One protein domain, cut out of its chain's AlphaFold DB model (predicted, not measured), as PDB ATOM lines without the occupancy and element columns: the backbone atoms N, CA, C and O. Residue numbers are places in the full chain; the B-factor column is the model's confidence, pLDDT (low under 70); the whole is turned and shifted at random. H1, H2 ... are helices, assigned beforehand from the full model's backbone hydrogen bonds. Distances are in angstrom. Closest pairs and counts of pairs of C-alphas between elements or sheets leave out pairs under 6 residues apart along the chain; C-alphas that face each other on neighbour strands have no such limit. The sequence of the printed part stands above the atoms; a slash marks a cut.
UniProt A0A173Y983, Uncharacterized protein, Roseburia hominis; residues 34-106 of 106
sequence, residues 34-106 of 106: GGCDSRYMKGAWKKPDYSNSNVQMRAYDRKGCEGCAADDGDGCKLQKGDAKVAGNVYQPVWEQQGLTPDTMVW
ATOM      1  N   GLY A  34     262.393 227.682 180.739       53.94
ATOM      2  CA  GLY A  34     263.629 228.479 180.677       53.94
ATOM      3  C   GLY A  34     263.708 229.714 181.589       53.94
ATOM      4  O   GLY A  34     263.867 230.838 181.114       53.94
ATOM      5  N   GLY A  35     263.604 229.518 182.901       63.75
ATOM      6  CA  GLY A  35     263.805 230.551 183.917       63.75
ATOM      7  C   GLY A  35     265.281 230.816 184.199       63.75
ATOM      8  O   GLY A  35     266.162 230.137 183.673       63.75
ATOM      9  N   CYS A  36     265.566 231.812 185.048       72.62
ATOM     10  CA  CYS A  36     266.898 231.897 185.644       72.62
ATOM     11  C   CYS A  36     267.030 230.831 186.755       72.62
ATOM     12  O   CYS A  36     266.296 230.895 187.748       72.62
ATOM     13  N   ASP A  37     268.030 229.953 186.672       74.50
ATOM     14  CA  ASP A  37     268.445 228.986 187.709       74.50
ATOM     15  C   ASP A  37     269.223 229.658 188.855       74.50
ATOM     16  O   ASP A  37     270.214 229.149 189.380       74.50
ATOM     17  N   SER A  38     268.792 230.851 189.258       77.12
ATOM     18  CA  SER A  38     269.349 231.507 190.434       77.12
ATOM     19  C   SER A  38     268.836 230.845 191.706       77.12
ATOM     20  O   SER A  38     267.619 230.731 191.907       77.12
ATOM     21  N   ARG A  39     269.746 230.549 192.643       80.50
ATOM     22  CA  ARG A  39     269.372 230.070 193.988       80.50
ATOM     23  C   ARG A  39     268.522 231.076 194.769       80.50
ATOM     24  O   ARG A  39     267.822 230.702 195.708       80.50
ATOM     25  N   TYR A  40     268.603 232.352 194.396       82.00
ATOM     26  CA  TYR A  40     267.941 233.451 195.083       82.00
ATOM     27  C   TYR A  40     266.685 233.929 194.353       82.00
ATOM     28  O   TYR A  40     265.710 234.281 195.013       82.00
ATOM     29  N   MET A  41     266.678 233.923 193.013       76.50
ATOM     30  CA  MET A  41     265.523 234.389 192.229       76.50
ATOM     31  C   MET A  41     264.456 233.308 192.030       76.50
ATOM     32  O   MET A  41     263.303 233.652 191.789       76.50
ATOM     33  N   LYS A  42     264.805 232.016 192.144       74.19
ATOM     34  CA  LYS A  42     263.856 230.890 192.025       74.19
ATOM     35  C   LYS A  42     262.997 230.956 190.748       74.19
ATOM     36  O   LYS A  42     261.783 230.786 190.806       74.19
ATOM     37  N   GLY A  43     263.610 231.276 189.608       69.31
ATOM     38  CA  GLY A  43     262.911 231.413 188.325       69.31
ATOM     39  C   GLY A  43     262.128 232.719 188.125       69.31
ATOM     40  O   GLY A  43     261.581 232.927 187.044       69.31
ATOM     41  N   ALA A  44     262.084 233.626 189.107       74.25
ATOM     42  CA  ALA A  44     261.451 234.931 188.938       74.25
ATOM     43  C   ALA A  44     262.325 235.870 188.094       74.25
ATOM     44  O   ALA A  44     263.499 236.086 188.399       74.25
ATOM     45  N   TRP A  45     261.733 236.469 187.056       77.50
ATOM     46  CA  TRP A  45     262.399 237.505 186.272       77.50
ATOM     47  C   TRP A  45     262.324 238.870 186.964       77.50
ATOM     48  O   TRP A  45     261.281 239.270 187.489       77.50
ATOM     49  N   LYS A  46     263.430 239.610 186.917       81.06
ATOM     50  CA  LYS A  46     263.584 240.959 187.450       81.06
ATOM     51  C   LYS A  46     264.412 241.792 186.477       81.06
ATOM     52  O   LYS A  46     265.557 241.452 186.177       81.06
ATOM     53  N   LYS A  47     263.842 242.916 186.042       84.69
ATOM     54  CA  LYS A  47     264.544 243.896 185.211       84.69
ATOM     55  C   LYS A  47     265.736 244.497 185.976       84.69
ATOM     56  O   LYS A  47     265.520 244.936 187.109       84.69
ATOM     57  N   PRO A  48     266.935 244.558 185.372       87.06
ATOM     58  CA  PRO A  48     268.048 245.331 185.914       87.06
ATOM     59  C   PRO A  48     267.711 246.832 185.994       87.06
ATOM     60  O   PRO A  48     267.103 247.387 185.072       87.06
ATOM     61  N   ASP A  49     268.095 247.493 187.084       87.50
ATOM     62  CA  ASP A  49     267.930 248.938 187.270       87.50
ATOM     63  C   ASP A  49     269.267 249.673 187.096       87.50
ATOM     64  O   ASP A  49     270.163 249.602 187.941       87.50
ATOM     65  N   TYR A  50     269.373 250.417 185.992       84.94
ATOM     66  CA  TYR A  50     270.517 251.277 185.667       84.94
ATOM     67  C   TYR A  50     270.159 252.771 185.688       84.94
ATOM     68  O   TYR A  50     270.874 253.587 185.104       84.94
ATOM     69  N   SER A  51     269.044 253.149 186.321       84.44
ATOM     70  CA  SER A  51     268.532 254.526 186.306       84.44
ATOM     71  C   SER A  51     269.491 255.551 186.919       84.44
ATOM     72  O   SER A  51     269.491 256.711 186.506       84.44
ATOM     73  N   ASN A  52     270.329 255.144 187.879       81.81
ATOM     74  CA  ASN A  52     271.308 256.022 188.507       81.81
ATOM     75  C   ASN A  52     272.614 255.288 188.829       81.81
ATOM     76  O   ASN A  52     272.704 254.536 189.798       81.81
ATOM     77  N   SER A  53     273.661 255.569 188.052       80.00
ATOM     78  CA  SER A  53     274.977 254.961 188.250       80.00
ATOM     79  C   SER A  53     275.677 255.399 189.539       80.00
ATOM     80  O   SER A  53     276.540 254.677 190.029       80.00
ATOM     81  N   ASN A  54     275.277 256.529 190.132       85.75
ATOM     82  CA  ASN A  54     275.895 257.089 191.338       85.75
ATOM     83  C   ASN A  54     275.266 256.579 192.642       85.75
ATOM     84  O   ASN A  54     275.582 257.095 193.714       85.75
ATOM     85  N   VAL A  55     274.353 255.610 192.573       87.31
ATOM     86  CA  VAL A  55     273.704 255.031 193.751       87.31
ATOM     87  C   VAL A  55     274.104 253.570 193.867       87.31
ATOM     88  O   VAL A  55     273.922 252.782 192.938       87.31
ATOM     89  N   GLN A  56     274.638 253.199 195.031       89.38
ATOM     90  CA  GLN A  56     274.798 251.792 195.359       89.38
ATOM     91  C   GLN A  56     273.426 251.165 195.549       89.38
ATOM     92  O   GLN A  56     272.592 251.665 196.305       89.38
ATOM     93  N   MET A  57     273.221 250.032 194.901       91.00
ATOM     94  CA  MET A  57     272.007 249.242 195.024       91.00
ATOM     95  C   MET A  57     272.398 247.791 195.255       91.00
ATOM     96  O   MET A  57     273.511 247.372 194.939       91.00
ATOM     97  N   ARG A  58     271.479 247.005 195.802       90.94
ATOM     98  CA  ARG A  58     271.668 245.560 195.919       90.94
ATOM     99  C   ARG A  58     271.916 244.955 194.538       90.94
ATOM    100  O   ARG A  58     271.268 245.361 193.575       90.94
ATOM    101  N   ALA A  59     272.799 243.966 194.441       89.25
ATOM    102  CA  ALA A  59     273.095 243.249 193.202       89.25
ATOM    103  C   ALA A  59     271.817 242.731 192.537       89.25
ATOM    104  O   ALA A  59     271.665 242.852 191.325       89.25
ATOM    105  N   TYR A  60     270.865 242.264 193.345       86.56
ATOM    106  CA  TYR A  60     269.542 241.856 192.882       86.56
ATOM    107  C   TYR A  60     268.741 242.982 192.211       86.56
ATOM    108  O   TYR A  60     268.099 242.751 191.193       86.56
ATOM    109  N   ASP A  61     268.763 244.195 192.763       89.00
ATOM    110  CA  ASP A  61     267.997 245.325 192.227       89.00
ATOM    111  C   ASP A  61     268.707 245.961 191.026       89.00
ATOM    112  O   ASP A  61     268.070 246.301 190.033       89.00
ATOM    113  N   ARG A  62     270.036 246.067 191.092       88.88
ATOM    114  CA  ARG A  62     270.856 246.687 190.052       88.88
ATOM    115  C   ARG A  62     271.030 245.800 188.830       88.88
ATOM    116  O   ARG A  62     270.734 246.212 187.719       88.88
ATOM    117  N   LYS A  63     271.538 244.585 189.042       87.56
ATOM    118  CA  LYS A  63     271.857 243.644 187.966       87.56
ATOM    119  C   LYS A  63     270.679 242.736 187.633       87.56
ATOM    120  O   LYS A  63     270.669 242.173 186.552       87.56
ATOM    121  N   GLY A  64     269.676 242.585 188.501       87.31
ATOM    122  CA  GLY A  64     268.471 241.810 188.182       87.31
ATOM    123  C   GLY A  64     268.791 240.424 187.613       87.31
ATOM    124  O   GLY A  64     269.554 239.658 188.202       87.31
ATOM    125  N   CYS A  65     268.204 240.113 186.458       83.12
ATOM    126  CA  CYS A  65     268.437 238.881 185.702       83.12
ATOM    127  C   CYS A  65     269.564 238.975 184.660       83.12
ATOM    128  O   CYS A  65     269.674 238.073 183.831       83.12
ATOM    129  N   GLU A  66     270.388 240.025 184.692       84.25
ATOM    130  CA  GLU A  66     271.441 240.275 183.704       84.25
ATOM    131  C   GLU A  66     272.297 239.025 183.465       84.25
ATOM    132  O   GLU A  66     272.862 238.437 184.395       84.25
ATOM    133  N   GLY A  67     272.354 238.615 182.197       76.81
ATOM    134  CA  GLY A  67     273.105 237.462 181.696       76.81
ATOM    135  C   GLY A  67     272.605 236.089 182.147       76.81
ATOM    136  O   GLY A  67     273.317 235.103 181.970       76.81
ATOM    137  N   CYS A  68     271.385 236.007 182.682       77.75
ATOM    138  CA  CYS A  68     270.644 234.756 182.756       77.75
ATOM    139  C   CYS A  68     269.883 234.500 181.439       77.75
ATOM    140  O   CYS A  68     269.538 235.421 180.696       77.75
ATOM    141  N   ALA A  69     269.546 233.238 181.186       71.62
ATOM    142  CA  ALA A  69     268.781 232.797 180.024       71.62
ATOM    143  C   ALA A  69     267.451 233.549 179.807       71.62
ATOM    144  O   ALA A  69     267.087 233.859 178.674       71.62
ATOM    145  N   ALA A  70     266.740 233.880 180.884       71.31
ATOM    146  CA  ALA A  70     265.461 234.575 180.821       71.31
ATOM    147  C   ALA A  70     265.574 236.065 180.440       71.31
ATOM    148  O   ALA A  70     264.544 236.664 180.153       71.31
ATOM    149  N   ASP A  71     266.762 236.675 180.417       76.06
ATOM    150  CA  ASP A  71     266.937 238.100 180.107       76.06
ATOM    151  C   ASP A  71     267.163 238.353 178.601       76.06
ATOM    152  O   ASP A  71     268.045 237.756 177.971       76.06
ATOM    153  N   ASP A  72     266.353 239.230 177.997       72.00
ATOM    154  CA  ASP A  72     266.560 239.773 176.642       72.00
ATOM    155  C   ASP A  72     266.932 241.266 176.619       72.00
ATOM    156  O   ASP A  72     267.052 241.841 175.537       72.00
ATOM    157  N   GLY A  73     267.119 241.894 177.787       70.56
ATOM    158  CA  GLY A  73     267.380 243.330 177.927       70.56
ATOM    159  C   GLY A  73     266.126 244.220 177.920       70.56
ATOM    160  O   GLY A  73     266.201 245.383 178.316       70.56
ATOM    161  N   ASP A  74     264.965 243.690 177.541       70.25
ATOM    162  CA  ASP A  74     263.673 244.390 177.479       70.25
ATOM    163  C   ASP A  74     262.530 243.623 178.187       70.25
ATOM    164  O   ASP A  74     261.390 244.078 178.262       70.25
ATOM    165  N   GLY A  75     262.800 242.442 178.734       67.00
ATOM    166  CA  GLY A  75     261.779 241.542 179.243       67.00
ATOM    167  C   GLY A  75     262.278 240.122 179.492       67.00
ATOM    168  O   GLY A  75     263.461 239.798 179.396       67.00
ATOM    169  N   CYS A  76     261.320 239.267 179.846       69.62
ATOM    170  CA  CYS A  76     261.561 237.856 180.082       69.62
ATOM    171  C   CYS A  76     261.374 237.059 178.782       69.62
ATOM    172  O   CYS A  76     260.253 236.997 178.267       69.62
ATOM    173  N   LYS A  77     262.422 236.392 178.281       66.31
ATOM    174  CA  LYS A  77     262.345 235.537 177.073       66.31
ATOM    175  C   LYS A  77     261.283 234.448 177.186       66.31
ATOM    176  O   LYS A  77     260.606 234.144 176.206       66.31
ATOM    177  N   LEU A  78     261.062 233.932 178.398       62.41
ATOM    178  CA  LEU A  78     259.993 232.969 178.668       62.41
ATOM    179  C   LEU A  78     258.608 233.507 178.362       62.41
ATOM    180  O   LEU A  78     257.779 232.803 177.796       62.41
ATOM    181  N   GLN A  79     258.349 234.754 178.755       62.00
ATOM    182  CA  GLN A  79     257.043 235.377 178.552       62.00
ATOM    183  C   GLN A  79     256.808 235.706 177.077       62.00
ATOM    184  O   GLN A  79     255.662 235.771 176.643       62.00
ATOM    185  N   LYS A  80     257.884 235.882 176.300       66.25
ATOM    186  CA  LYS A  80     257.833 236.163 174.861       66.25
ATOM    187  C   LYS A  80     257.783 234.898 173.986       66.25
ATOM    188  O   LYS A  80     257.638 235.017 172.776       66.25
ATOM    189  N   GLY A  81     257.851 233.699 174.575       59.12
ATOM    190  CA  GLY A  81     257.788 232.425 173.846       59.12
ATOM    191  C   GLY A  81     259.102 232.000 173.178       59.12
ATOM    192  O   GLY A  81     259.146 230.950 172.536       59.12
ATOM    193  N   ASP A  82     260.189 232.751 173.378       58.94
ATOM    194  CA  ASP A  82     261.541 232.410 172.917       58.94
ATOM    195  C   ASP A  82     262.217 231.461 173.923       58.94
ATOM    196  O   ASP A  82     263.221 231.765 174.566       58.94
ATOM    197  N   ALA A  83     261.635 230.269 174.082       53.38
ATOM    198  CA  ALA A  83     262.067 229.249 175.046       53.38
ATOM    199  C   ALA A  83     263.389 228.542 174.672       53.38
ATOM    200  O   ALA A  83     263.850 227.655 175.390       53.38
ATOM    201  N   LYS A  84     264.028 228.907 173.555       53.06
ATOM    202  CA  LYS A  84     265.316 228.336 173.137       53.06
ATOM    203  C   LYS A  84     266.442 229.307 173.434       53.06
ATOM    204  O   LYS A  84     267.013 229.919 172.535       53.06
ATOM    205  N   VAL A  85     266.775 229.436 174.714       53.56
ATOM    206  CA  VAL A  85     267.957 230.194 175.117       53.56
ATOM    207  C   VAL A  85     269.186 229.365 174.753       53.56
ATOM    208  O   VAL A  85     269.582 228.438 175.454       53.56
ATOM    209  N   ALA A  86     269.750 229.659 173.584       45.00
ATOM    210  CA  ALA A  86     270.980 229.045 173.123       45.00
ATOM    211  C   ALA A  86     272.137 229.454 174.047       45.00
ATOM    212  O   ALA A  86     272.489 230.630 174.121       45.00
ATOM    213  N   GLY A  87     272.728 228.465 174.724       53.31
ATOM    214  CA  GLY A  87     273.917 228.625 175.560       53.31
ATOM    215  C   GLY A  87     273.620 228.665 177.058       53.31
ATOM    216  O   GLY A  87     273.727 229.729 177.641       53.31
ATOM    217  N   ASN A  88     273.262 227.505 177.628       56.59
ATOM    218  CA  ASN A  88     273.416 226.928 178.988       56.59
ATOM    219  C   ASN A  88     273.644 227.786 180.259       56.59
ATOM    220  O   ASN A  88     273.827 227.213 181.333       56.59
ATOM    221  N   VAL A  89     273.661 229.113 180.210       62.25
ATOM    222  CA  VAL A  89     273.914 229.976 181.363       62.25
ATOM    223  C   VAL A  89     272.574 230.447 181.904       62.25
ATOM    224  O   VAL A  89     272.045 231.504 181.568       62.25
ATOM    225  N   TYR A  90     271.993 229.600 182.742       69.75
ATOM    226  CA  TYR A  90     270.721 229.876 183.400       69.75
ATOM    227  C   TYR A  90     270.896 230.744 184.658       69.75
ATOM    228  O   TYR A  90     269.923 231.267 185.185       69.75
ATOM    229  N   GLN A  91     272.124 230.979 185.123       77.75
ATOM    230  CA  GLN A  91     272.406 231.775 186.319       77.75
ATOM    231  C   GLN A  91     272.686 233.251 185.968       77.75
ATOM    232  O   GLN A  91     273.403 233.511 185.006       77.75
ATOM    233  N   PRO A  92     272.192 234.236 186.738       82.12
ATOM    234  CA  PRO A  92     272.518 235.642 186.512       82.12
ATOM    235  C   PRO A  92     273.992 235.958 186.820       82.12
ATOM    236  O   PRO A  92     274.621 235.334 187.678       82.12
ATOM    237  N   VAL A  93     274.541 236.969 186.144       84.06
ATOM    238  CA  VAL A  93     275.975 237.328 186.163       84.06
ATOM    239  C   VAL A  93     276.481 237.642 187.565       84.06
ATOM    240  O   VAL A  93     277.601 237.281 187.916       84.06
ATOM    241  N   TRP A  94     275.677 238.307 188.391       88.00
ATOM    242  CA  TRP A  94     276.084 238.637 189.755       88.00
ATOM    243  C   TRP A  94     276.271 237.387 190.622       88.00
ATOM    244  O   TRP A  94     277.199 237.342 191.424       88.00
ATOM    245  N   GLU A  95     275.458 236.352 190.422       86.56
ATOM    246  CA  GLU A  95     275.591 235.094 191.158       86.56
ATOM    247  C   GLU A  95     276.759 234.259 190.613       86.56
ATOM    248  O   GLU A  95     277.496 233.663 191.398       86.56
ATOM    249  N   GLN A  96     277.018 234.308 189.299       84.19
ATOM    250  CA  GLN A  96     278.232 233.728 188.699       84.19
ATOM    251  C   GLN A  96     279.514 234.373 189.250       84.19
ATOM    252  O   GLN A  96     280.540 233.716 189.400       84.19
ATOM    253  N   GLN A  97     279.452 235.663 189.589       85.75
ATOM    254  CA  GLN A  97     280.535 236.407 190.236       85.75
ATOM    255  C   GLN A  97     280.659 236.113 191.742       85.75
ATOM    256  O   GLN A  97     281.504 236.709 192.410       85.75
ATOM    257  N   GLY A  98     279.833 235.218 192.293       87.62
ATOM    258  CA  GLY A  98     279.825 234.877 193.715       87.62
ATOM    259  C   GLY A  98     279.209 235.954 194.610       87.62
ATOM    260  O   GLY A  98     279.384 235.904 195.828       87.62
ATOM    261  N   LEU A  99     278.498 236.930 194.036       88.56
ATOM    262  CA  LEU A  99     277.805 237.957 194.806       88.56
ATOM    263  C   LEU A  99     276.506 237.389 195.378       88.56
ATOM    264  O   LEU A  99     275.822 236.570 194.761       88.56
ATOM    265  N   THR A 100     276.143 237.867 196.560       89.69
ATOM    266  CA  THR A 100     274.827 237.614 197.148       89.69
ATOM    267  C   THR A 100     273.829 238.677 196.674       89.69
ATOM    268  O   THR A 100     274.251 239.766 196.272       89.69
ATOM    269  N   PRO A 101     272.509 238.426 196.763       87.00
ATOM    270  CA  PRO A 101     271.481 239.393 196.372       87.00
ATOM    271  C   PRO A 101     271.662 240.749 197.050       87.00
ATOM    272  O   PRO A 101     271.455 241.782 196.421       87.00
ATOM    273  N   ASP A 102     272.085 240.724 198.315       90.00
ATOM    274  CA  ASP A 102     272.254 241.893 199.176       90.00
ATOM    275  C   ASP A 102     273.608 242.591 199.012       90.00
ATOM    276  O   ASP A 102     273.844 243.630 199.628       90.00
ATOM    277  N   THR A 103     274.512 242.047 198.190       92.25
ATOM    278  CA  THR A 103     275.798 242.700 197.929       92.25
ATOM    279  C   THR A 103     275.555 244.041 197.247       92.25
ATOM    280  O   THR A 103     274.918 244.096 196.199       92.25
ATOM    281  N   MET A 104     276.065 245.128 197.824       91.12
ATOM    282  CA  MET A 104     275.916 246.462 197.243       91.12
ATOM    283  C   MET A 104     276.856 246.622 196.047       91.12
ATOM    284  O   MET A 104     278.071 246.463 196.173       91.12
ATOM    285  N   VAL A 105     276.290 246.952 194.891       88.62
ATOM    286  CA  VAL A 105     277.006 247.190 193.636       88.62
ATOM    287  C   VAL A 105     276.713 248.594 193.108       88.62
ATOM    288  O   VAL A 105     275.628 249.147 193.317       88.62
ATOM    289  N   TRP A 106     277.730 249.162 192.464       86.69
ATOM    290  CA  TRP A 106     277.701 250.444 191.763       86.69
ATOM    291  C   TRP A 106     277.416 250.278 190.279       86.69
ATOM    292  O   TRP A 106     277.071 249.163 189.828       86.69
TER     293      TRP A 106
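Overview. This is residues 34 to 106 of the 106 residues of an uncharacterized protein of Roseburia hominis (UniProt A0A173Y983). This domain has little regular structure: it is a mass of winding loops with two very short helices, H1 and H2, near each other within it. A short antiparallel pairing of residues 57 to 58 with 104 to 105 brings the end of the chain beside the stretch just before H1. The printed part has 73 residues, with H1 then H2 and no named strand; the class is all helix, though named elements hold only 8 residues. It is compact, with a radius of gyration of the C-alphas of 11.8 A, and only just elongated, spanning 35 by 23 by 18 A.

Along the chain. H1, residues 59 to 62, begins at C-alpha 59 (273.095, 243.249, 193.202) and is 5.2 A long. H2, residues 93 to 96, is 4.9 A long and ends at C-alpha 96 (278.232, 233.728, 188.699).

Arrangement. H1 and H2 are close but not clearly touching; their closest C-alphas, of Ala 59 and Trp 94, are 6.5 A apart. Both are too short for an O i to N i+4 pair.

Size, cuts and confidence. The farthest C-alphas, of Asn 54 and Lys 84, are 35.6 A apart. The printed part has no cut. The 30-residue link from H1 to H2 is long. Confidence is low at residues 34 to 35, 43 and 75 to 90.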